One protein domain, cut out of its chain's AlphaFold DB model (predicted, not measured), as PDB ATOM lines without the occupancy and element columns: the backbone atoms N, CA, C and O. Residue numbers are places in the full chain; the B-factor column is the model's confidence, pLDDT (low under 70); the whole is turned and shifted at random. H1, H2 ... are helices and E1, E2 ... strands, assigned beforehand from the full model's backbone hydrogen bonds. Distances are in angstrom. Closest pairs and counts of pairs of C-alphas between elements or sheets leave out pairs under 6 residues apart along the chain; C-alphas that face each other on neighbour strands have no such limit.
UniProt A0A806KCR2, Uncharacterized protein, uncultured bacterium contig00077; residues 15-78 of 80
ATOM      1  N   TYR A  15      49.659  19.543 -44.078       64.31
ATOM      2  CA  TYR A  15      49.373  18.105 -44.100       64.31
ATOM      3  C   TYR A  15      48.185  17.813 -45.001       64.31
ATOM      4  O   TYR A  15      47.126  18.434 -44.895       64.31
ATOM      5  N   VAL A  16      48.370  16.830 -45.880       63.94
ATOM      6  CA  VAL A  16      47.333  16.382 -46.804       63.94
ATOM      7  C   VAL A  16      46.409  15.407 -46.092       63.94
ATOM      8  O   VAL A  16      46.836  14.352 -45.616       63.94
ATOM      9  N   ILE A  17      45.118  15.716 -46.087       67.31
ATOM     10  CA  ILE A  17      44.070  14.746 -45.784       67.31
ATOM     11  C   ILE A  17      43.865  13.895 -47.048       67.31
ATOM     12  O   ILE A  17      42.925  14.079 -47.815       67.31
ATOM     13  N   ASP A  18      44.812  12.986 -47.288       59.31
ATOM     14  CA  ASP A  18      44.814  12.048 -48.414       59.31
ATOM     15  C   ASP A  18      44.279  10.698 -47.936       59.31
ATOM     16  O   ASP A  18      45.018   9.790 -47.551       59.31
ATOM     17  N   LYS A  19      42.959  10.577 -47.855       51.78
ATOM     18  CA  LYS A  19      42.322   9.261 -47.868       51.78
ATOM     19  C   LYS A  19      41.101   9.353 -48.755       51.78
ATOM     20  O   LYS A  19      40.490  10.413 -48.849       51.78
ATOM     21  N   ASN A  20      40.763   8.220 -49.357       53.94
ATOM     22  CA  ASN A  20      39.529   7.926 -50.086       53.94
ATOM     23  C   ASN A  20      38.283   8.133 -49.204       53.94
ATOM     24  O   ASN A  20      37.537   7.203 -48.905       53.94
ATOM     25  N   PHE A  21      38.094   9.345 -48.707       62.47
ATOM     26  CA  PHE A  21      36.954   9.747 -47.928       62.47
ATOM     27  C   PHE A  21      35.775   9.870 -48.879       62.47
ATOM     28  O   PHE A  21      35.895  10.380 -49.993       62.47
ATOM     29  N   THR A  22      34.620   9.378 -48.447       65.81
ATOM     30  CA  THR A  22      33.385   9.584 -49.194       65.81
ATOM     31  C   THR A  22      33.150  11.086 -49.367       65.81
ATOM     32  O   THR A  22      33.535  11.889 -48.511       65.81
ATOM     33  N   THR A  23      32.478  11.488 -50.449       69.69
ATOM     34  CA  THR A  23      32.138  12.899 -50.715       69.69
ATOM     35  C   THR A  23      31.438  13.560 -49.518       69.69
ATOM     36  O   THR A  23      31.563  14.762 -49.304       69.69
ATOM     37  N   GLN A  24      30.729  12.774 -48.699       73.81
ATOM     38  CA  GLN A  24      30.091  13.238 -47.469       73.81
ATOM     39  C   GLN A  24      31.096  13.600 -46.367       73.81
ATOM     40  O   GLN A  24      30.941  14.621 -45.708       73.81
ATOM     41  N   TYR A  25      32.141  12.799 -46.169       73.88
ATOM     42  CA  TYR A  25      33.123  13.059 -45.120       73.88
ATOM     43  C   TYR A  25      33.969  14.302 -45.426       73.88
ATOM     44  O   TYR A  25      34.241  15.091 -44.527       73.88
ATOM     45  N   GLN A  26      34.297  14.551 -46.700       73.56
ATOM     46  CA  GLN A  26      34.931  15.812 -47.110       73.56
ATOM     47  C   GLN A  26      34.058  17.032 -46.786       73.56
ATOM     48  O   GLN A  26      34.563  18.019 -46.252       73.56
ATOM     49  N   LYS A  27      32.744  16.957 -47.050       77.12
ATOM     50  CA  LYS A  27      31.799  18.021 -46.674       77.12
ATOM     51  C   LYS A  27      31.770  18.240 -45.163       77.12
ATOM     52  O   LYS A  27      31.791  19.385 -44.726       77.12
ATOM     53  N   ASN A  28      31.773  17.161 -44.381       78.50
ATOM     54  CA  ASN A  28      31.797  17.238 -42.922       78.50
ATOM     55  C   ASN A  28      33.081  17.901 -42.405       78.50
ATOM     56  O   ASN A  28      32.997  18.735 -41.512       78.50
ATOM     57  N   ILE A  29      34.247  17.574 -42.975       78.31
ATOM     58  CA  ILE A  29      35.513  18.215 -42.593       78.31
ATOM     59  C   ILE A  29      35.470  19.714 -42.888       78.31
ATOM     60  O   ILE A  29      35.749  20.510 -42.001       78.31
ATOM     61  N   ILE A  30      35.093  20.104 -44.108       79.56
ATOM     62  CA  ILE A  30      34.997  21.521 -44.491       79.56
ATOM     63  C   ILE A  30      34.031  22.265 -43.565       79.56
ATOM     64  O   ILE A  30      34.312  23.375 -43.129       79.56
ATOM     65  N   TYR A  31      32.900  21.642 -43.243       81.12
ATOM     66  CA  TYR A  31      31.918  22.215 -42.338       81.12
ATOM     67  C   TYR A  31      32.484  22.400 -40.920       81.12
ATOM     68  O   TYR A  31      32.378  23.488 -40.368       81.12
ATOM     69  N   VAL A  32      33.145  21.381 -40.358       80.44
ATOM     70  CA  VAL A  32      33.822  21.472 -39.052       80.44
ATOM     71  C   VAL A  32      34.848  22.605 -39.062       80.44
ATOM     72  O   VAL A  32      34.850  23.425 -38.152       80.44
ATOM     73  N   LEU A  33      35.683  22.683 -40.098       82.06
ATOM     74  CA  LEU A  33      36.702  23.727 -40.222       82.06
ATOM     75  C   LEU A  33      36.076  25.127 -40.267       82.06
ATOM     76  O   LEU A  33      36.529  26.008 -39.549       82.06
ATOM     77  N   ASN A  34      34.986  25.312 -41.017       81.38
ATOM     78  CA  ASN A  34      34.258  26.583 -41.050       81.38
ATOM     79  C   ASN A  34      33.634  26.950 -39.694       81.38
ATOM     80  O   ASN A  34      33.672  28.112 -39.307       81.38
ATOM     81  N   VAL A  35      33.073  25.979 -38.961       79.94
ATOM     82  CA  VAL A  35      32.476  26.216 -37.631       79.94
ATOM     83  C   VAL A  35      33.514  26.705 -36.621       79.94
ATOM     84  O   VAL A  35      33.195  27.524 -35.763       79.94
ATOM     85  N   PHE A  36      34.748  26.214 -36.718       76.69
ATOM     86  CA  PHE A  36      35.843  26.611 -35.832       76.69
ATOM     87  C   PHE A  36      36.697  27.771 -36.377       76.69
ATOM     88  O   PHE A  36      37.686  28.118 -35.740       76.69
ATOM     89  N   ASP A  37      36.309  28.381 -37.507       78.44
ATOM     90  CA  ASP A  37      37.066  29.432 -38.218       78.44
ATOM     91  C   ASP A  37      38.531  29.031 -38.494       78.44
ATOM     92  O   ASP A  37      39.474  29.810 -38.348       78.44
ATOM     93  N   GLU A  38      38.726  27.761 -38.853       82.06
ATOM     94  CA  GLU A  38      40.034  27.159 -39.090       82.06
ATOM     95  C   GLU A  38      40.433  27.238 -40.570       82.06
ATOM     96  O   GLU A  38      39.644  26.967 -41.481       82.06
ATOM     97  N   GLU A  39      41.701  27.560 -40.818       79.00
ATOM     98  CA  GLU A  39      42.229  27.714 -42.171       79.00
ATOM     99  C   GLU A  39      42.431  26.362 -42.869       79.00
ATOM    100  O   GLU A  39      43.023  25.420 -42.326       79.00
ATOM    101  N   TYR A  40      41.985  26.282 -44.124       80.50
ATOM    102  CA  TYR A  40      42.181  25.116 -44.974       80.50
ATOM    103  C   TYR A  40      42.345  25.492 -46.440       80.50
ATOM    104  O   TYR A  40      41.910  26.546 -46.904       80.50
ATOM    105  N   TYR A  41      42.953  24.585 -47.195       77.94
ATOM    106  CA  TYR A  41      43.245  24.793 -48.602       77.94
ATOM    107  C   TYR A  41      42.889  23.556 -49.426       77.94
ATOM    108  O   TYR A  41      43.113  22.431 -48.999       77.94
ATOM    109  N   ILE A  42      42.306  23.744 -50.612       78.31
ATOM    110  CA  ILE A  42      41.928  22.645 -51.512       78.31
ATOM    111  C   ILE A  42      42.732  22.764 -52.804       78.31
ATOM    112  O   ILE A  42      42.662  23.784 -53.493       78.31
ATOM    113  N   LYS A  43      43.476  21.710 -53.156       76.56
ATOM    114  CA  LYS A  43      44.266  21.632 -54.394       76.56
ATOM    115  C   LYS A  43      44.323  20.205 -54.916       76.56
ATOM    116  O   LYS A  43      44.678  19.294 -54.176       76.56
ATOM    117  N   ASN A  44      44.041  20.023 -56.206       75.00
ATOM    118  CA  ASN A  44      44.029  18.712 -56.871       75.00
ATOM    119  C   ASN A  44      43.147  17.686 -56.129       75.00
ATOM    120  O   ASN A  44      43.614  16.591 -55.831       75.00
ATOM    121  N   ASP A  45      41.925  18.084 -55.755       72.75
ATOM    122  CA  ASP A  45      40.959  17.283 -54.976       72.75
ATOM    123  C   ASP A  45      41.440  16.820 -53.592       72.75
ATOM    124  O   ASP A  45      40.836  15.955 -52.954       72.75
ATOM    125  N   LYS A  46      42.512  17.437 -53.090       72.19
ATOM    126  CA  LYS A  46      43.068  17.177 -51.766       72.19
ATOM    127  C   LYS A  46      42.842  18.374 -50.861       72.19
ATOM    128  O   LYS A  46      43.025  19.517 -51.282       72.19
ATOM    129  N   LEU A  47      42.459  18.089 -49.620       77.69
ATOM    130  CA  LEU A  47      42.303  19.069 -48.555       77.69
ATOM    131  C   LEU A  47      43.597  19.131 -47.736       77.69
ATOM    132  O   LEU A  47      44.099  18.107 -47.273       77.69
ATOM    133  N   TYR A  48      44.111  20.337 -47.564       78.94
ATOM    134  CA  TYR A  48      45.307  20.674 -46.814       78.94
ATOM    135  C   TYR A  48      44.879  21.467 -45.586       78.94
ATOM    136  O   TYR A  48      44.051  22.376 -45.682       78.94
ATOM    137  N   ILE A  49      45.438  21.103 -44.439       79.31
ATOM    138  CA  ILE A  49      45.201  21.767 -43.156       79.31
ATOM    139  C   ILE A  49      46.535  22.094 -42.489       79.31
ATOM    140  O   ILE A  49      47.578  21.517 -42.823       79.31
ATOM    141  N   SER A  50      46.492  22.998 -41.513       77.94
ATOM    142  CA  SER A  50      47.659  23.332 -40.702       77.94
ATOM    143  C   SER A  50      48.185  22.128 -39.907       77.94
ATOM    144  O   SER A  50      47.431  21.253 -39.470       77.94
ATOM    145  N   LYS A  51      49.494  22.107 -39.625       73.00
ATOM    146  CA  LYS A  51      50.113  21.113 -38.729       73.00
ATOM    147  C   LYS A  51      49.485  21.064 -37.337       73.00
ATOM    148  O   LYS A  51      49.414  19.995 -36.737       73.00
ATOM    149  N   LYS A  52      49.034  22.207 -36.818       75.50
ATOM    150  CA  LYS A  52      48.352  22.289 -35.520       75.50
ATOM    151  C   LYS A  52      47.091  21.421 -35.530       75.50
ATOM    152  O   LYS A  52      46.965  20.527 -34.701       75.50
ATOM    153  N   LEU A  53      46.239  21.599 -36.540       74.69
ATOM    154  CA  LEU A  53      45.044  20.774 -36.734       74.69
ATOM    155  C   LEU A  53      45.384  19.312 -37.016       74.69
ATOM    156  O   LEU A  53      44.658  18.416 -36.598       74.69
ATOM    157  N   TRP A  54      46.498  19.050 -37.704       73.88
ATOM    158  CA  TRP A  54      46.961  17.687 -37.942       73.88
ATOM    159  C   TRP A  54      47.393  16.966 -36.661       73.88
ATOM    160  O   TRP A  54      47.139  15.769 -36.512       73.88
ATOM    161  N   ASN A  55      48.030  17.673 -35.726       75.25
ATOM    162  CA  ASN A  55      48.371  17.115 -34.419       75.25
ATOM    163  C   ASN A  55      47.105  16.790 -33.610       75.25
ATOM    164  O   ASN A  55      47.060  15.751 -32.958       75.25
ATOM    165  N   ASP A  56      46.052  17.598 -33.760       74.44
ATOM    166  CA  ASP A  56      44.732  17.399 -33.144       74.44
ATOM    167  C   ASP A  56      43.735  16.634 -34.041       74.44
ATOM    168  O   ASP A  56      42.516  16.680 -33.843       74.44
ATOM    169  N   LYS A  57      44.231  15.879 -35.031       71.31
ATOM    170  CA  LYS A  57      43.383  15.178 -36.012       71.31
ATOM    171  C   LYS A  57      42.380  14.216 -35.388       71.31
ATOM    172  O   LYS A  57      41.321  14.004 -35.958       71.31
ATOM    173  N   GLU A  58      42.661  13.624 -34.231       73.94
ATOM    174  CA  GLU A  58      41.697  12.731 -33.577       73.94
ATOM    175  C   GLU A  58      40.430  13.492 -33.158       73.94
ATOM    176  O   GLU A  58      39.312  13.047 -33.419       73.94
ATOM    177  N   THR A  59      40.604  14.692 -32.607       72.12
ATOM    178  CA  THR A  59      39.521  15.614 -32.255       72.12
ATOM    179  C   THR A  59      38.753  16.048 -33.500       72.12
ATOM    180  O   THR A  59      37.528  15.929 -33.545       72.12
ATOM    181  N   LEU A  60      39.470  16.456 -34.551       73.31
ATOM    182  CA  LEU A  60      38.849  16.867 -35.808       73.31
ATOM    183  C   LEU A  60      38.076  15.704 -36.459       73.31
ATOM    184  O   LEU A  60      36.941  15.886 -36.892       73.31
ATOM    185  N   TRP A  61      38.615  14.481 -36.456       73.88
ATOM    186  CA  TRP A  61      37.972  13.295 -37.033       73.88
ATOM    187  C   TRP A  61      36.741  12.889 -36.224       73.88
ATOM    188  O   TRP A  61      35.721  12.516 -36.808       73.88
ATOM    189  N   ASN A  62      36.810  13.002 -34.896       71.44
ATOM    190  CA  ASN A  62      35.666  12.815 -34.011       71.44
ATOM    191  C   ASN A  62      34.555  13.827 -34.312       71.44
ATOM    192  O   ASN A  62      33.385  13.443 -34.352       71.44
ATOM    193  N   TYR A  63      34.896  15.086 -34.590       67.69
ATOM    194  CA  TYR A  63      33.921  16.092 -35.008       67.69
ATOM    195  C   TYR A  63      33.366  15.833 -36.405       67.69
ATOM    196  O   TYR A  63      32.169  15.989 -36.598       67.69
ATOM    197  N   CYS A  64      34.175  15.346 -37.347       72.44
ATOM    198  CA  CYS A  64      33.721  14.999 -38.698       72.44
ATOM    199  C   CYS A  64      32.766  13.797 -38.710       72.44
ATOM    200  O   CYS A  64      31.792  13.791 -39.463       72.44
ATOM    201  N   ASN A  65      33.019  12.795 -37.860       67.75
ATOM    202  CA  ASN A  65      32.124  11.649 -37.671       67.75
ATOM    203  C   ASN A  65      30.811  12.047 -36.988       67.75
ATOM    204  O   ASN A  65      29.777  11.448 -37.263       67.75
ATOM    205  N   LYS A  66      30.846  13.070 -36.127       63.81
ATOM    206  CA  LYS A  66      29.668  13.624 -35.448       63.81
ATOM    207  C   LYS A  66      29.033  14.795 -36.198       63.81
ATOM    208  O   LYS A  66      28.002  15.276 -35.770       63.81
ATOM    209  N   ALA A  67      29.598  15.282 -37.300       57.84
ATOM    210  CA  ALA A  67      29.105  16.479 -37.992       57.84
ATOM    211  C   ALA A  67      27.681  16.318 -38.560       57.84
ATOM    212  O   ALA A  67      27.012  17.304 -38.839       57.84
ATOM    213  N   THR A  68      27.203  15.081 -38.709       56.75
ATOM    214  CA  THR A  68      25.811  14.769 -39.063       56.75
ATOM    215  C   THR A  68      24.857  14.770 -37.867       56.75
ATOM    216  O   THR A  68      23.644  14.785 -38.066       56.75
ATOM    217  N   ASP A  69      25.370  14.749 -36.636       53.38
ATOM    218  CA  ASP A  69      24.564  14.919 -35.434       53.38
ATOM    219  C   ASP A  69      24.241  16.399 -35.225       53.38
ATOM    220  O   ASP A  69      25.079  17.287 -35.394       53.38
ATOM    221  N   SER A  70      23.029  16.646 -34.729       57.25
ATOM    222  CA  SER A  70      22.516  17.939 -34.245       57.25
ATOM    223  C   SER A  70      23.444  18.692 -33.270       57.25
ATOM    224  O   SER A  70      23.173  19.835 -32.910       57.25
ATOM    225  N   TRP A  71      24.551  18.079 -32.833       59.28
ATOM    226  CA  TRP A  71      25.571  18.688 -31.987       59.28
ATOM    227  C   TRP A  71      26.268  19.873 -32.662       59.28
ATOM    228  O   TRP A  71      26.552  20.858 -31.990       59.28
ATOM    229  N   ILE A  72      26.526  19.799 -33.967       61.03
ATOM    230  CA  ILE A  72      27.328  20.810 -34.659       61.03
ATOM    231  C   ILE A  72      26.464  22.032 -35.020       61.03
ATOM    232  O   ILE A  72      26.905  23.171 -34.906       61.03
ATOM    233  N   GLN A  73      25.166  21.797 -35.250       61.41
ATOM    234  CA  GLN A  73      24.139  22.838 -35.366       61.41
ATOM    235  C   GLN A  73      24.006  23.675 -34.080       61.41
ATOM    236  O   GLN A  73      23.623  24.840 -34.135       61.41
ATOM    237  N   ARG A  74      24.361  23.127 -32.903       59.41
ATOM    238  CA  ARG A  74      24.414  23.914 -31.653       59.41
ATOM    239  C   ARG A  74      25.562  24.923 -31.622       59.41
ATOM    240  O   ARG A  74      25.489  25.859 -30.831       59.41
ATOM    241  N   TYR A  75      26.600  24.731 -32.434       61.06
ATOM    242  CA  TYR A  75      27.673  25.712 -32.608       61.06
ATOM    243  C   TYR A  75      27.304  26.763 -33.663       61.06
ATOM    244  O   TYR A  75      27.650  27.922 -33.476       61.06
ATOM    245  N   GLU A  76      26.517  26.408 -34.688       55.41
ATOM    246  CA  GLU A  76      25.917  27.398 -35.605       55.41
ATOM    247  C   GLU A  76      24.929  28.339 -34.893       55.41
ATOM    248  O   GLU A  76      24.846  29.514 -35.227       55.41
ATOM    249  N   GLY A  77      24.212  27.848 -33.878       49.66
ATOM    250  CA  GLY A  77      23.229  28.620 -33.104       49.66
ATOM    251  C   GLY A  77      23.784  29.461 -31.946       49.66
ATOM    252  O   GLY A  77      23.018  29.814 -31.055       49.66
ATOM    253  N   LYS A  78      25.095  29.739 -31.900       45.31
ATOM    254  CA  LYS A  78      25.715  30.661 -30.922       45.31
ATOM    255  C   LYS A  78      26.310  31.917 -31.572       45.31
ATOM    256  O   LYS A  78      27.288  32.474 -31.077       45.31
TER     257      LYS A  78
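AT A GLANCE: This is residues 15 to 78 of the 80 residues of an uncharacterized protein of uncultured bacterium contig00077 (UniProt A0A806KCR2). A small antiparallel sheet of three strands, E1, E3 and E2 in that order across it, has the helix H1 over one face, and H3 packs on H1 nearly crosswise. The short H2 only grazes the sheet, and the short H4 lies far from the sheet, near the last residue of H1. The printed part has 64 residues with four named helices and three named strands, in the order E1 H1 E2 E3 H2 H3 H4, of mixed class. It is compact, with a radius of gyration of the C-alphas of 11.4 A and spans of 32, 24 and 19 A.

IN THESE COORDINATES: E1, residues 15 to 17, begins at C-alpha 15 (49.373, 18.105, -44.100). H1, residues 23 to 35, is 18.7 A long. E2 is residues 40 to 43, 10.3 A, and E3 is residues 46 to 50, 13.5 A. H2, residues 51 to 55, comes before H3, residues 57 to 66, 13.8 A. H4, residues 73 to 76, ends at C-alpha 76 (25.917, 27.398, -35.605).

HOW THE PARTS SIT: E1 and E3 are antiparallel, with N 17 and O 47 2.9 A apart, within hydrogen-bond range. E2 and E3 form a hairpin, with N 48 and O 41 2.7 A apart, also within range. E1, H1 and E2 form a split strand-helix-strand unit, two strands of one sheet joined through a helix, with E3 between them in the sheet, and its crossover is right-handed. H1 is on the sheet at a height of 10.6 A and runs along the strands, at 27 degrees to E3 on the local plane. H1 and H3 touch, only just about perpendicular at 70.1 degrees; their closest C-alphas, of Asn 28 and Cys 64, are 5.2 A apart. H4 is close to H1 but not clearly touching, the closest C-alphas, of Val 35 and Glu 76, being 7.0 A apart. Every O i to N i+4 pair is within range in H1, H2 and H3; H4 is too short for one.

THE WHOLE: The C-alphas of Asn 44 and Lys 78, the two farthest apart, are 33.9 A apart. The printed part has no cut, and no link is long. pLDDT is under 70 at residues 15 to 23, 63 and 65 to 78.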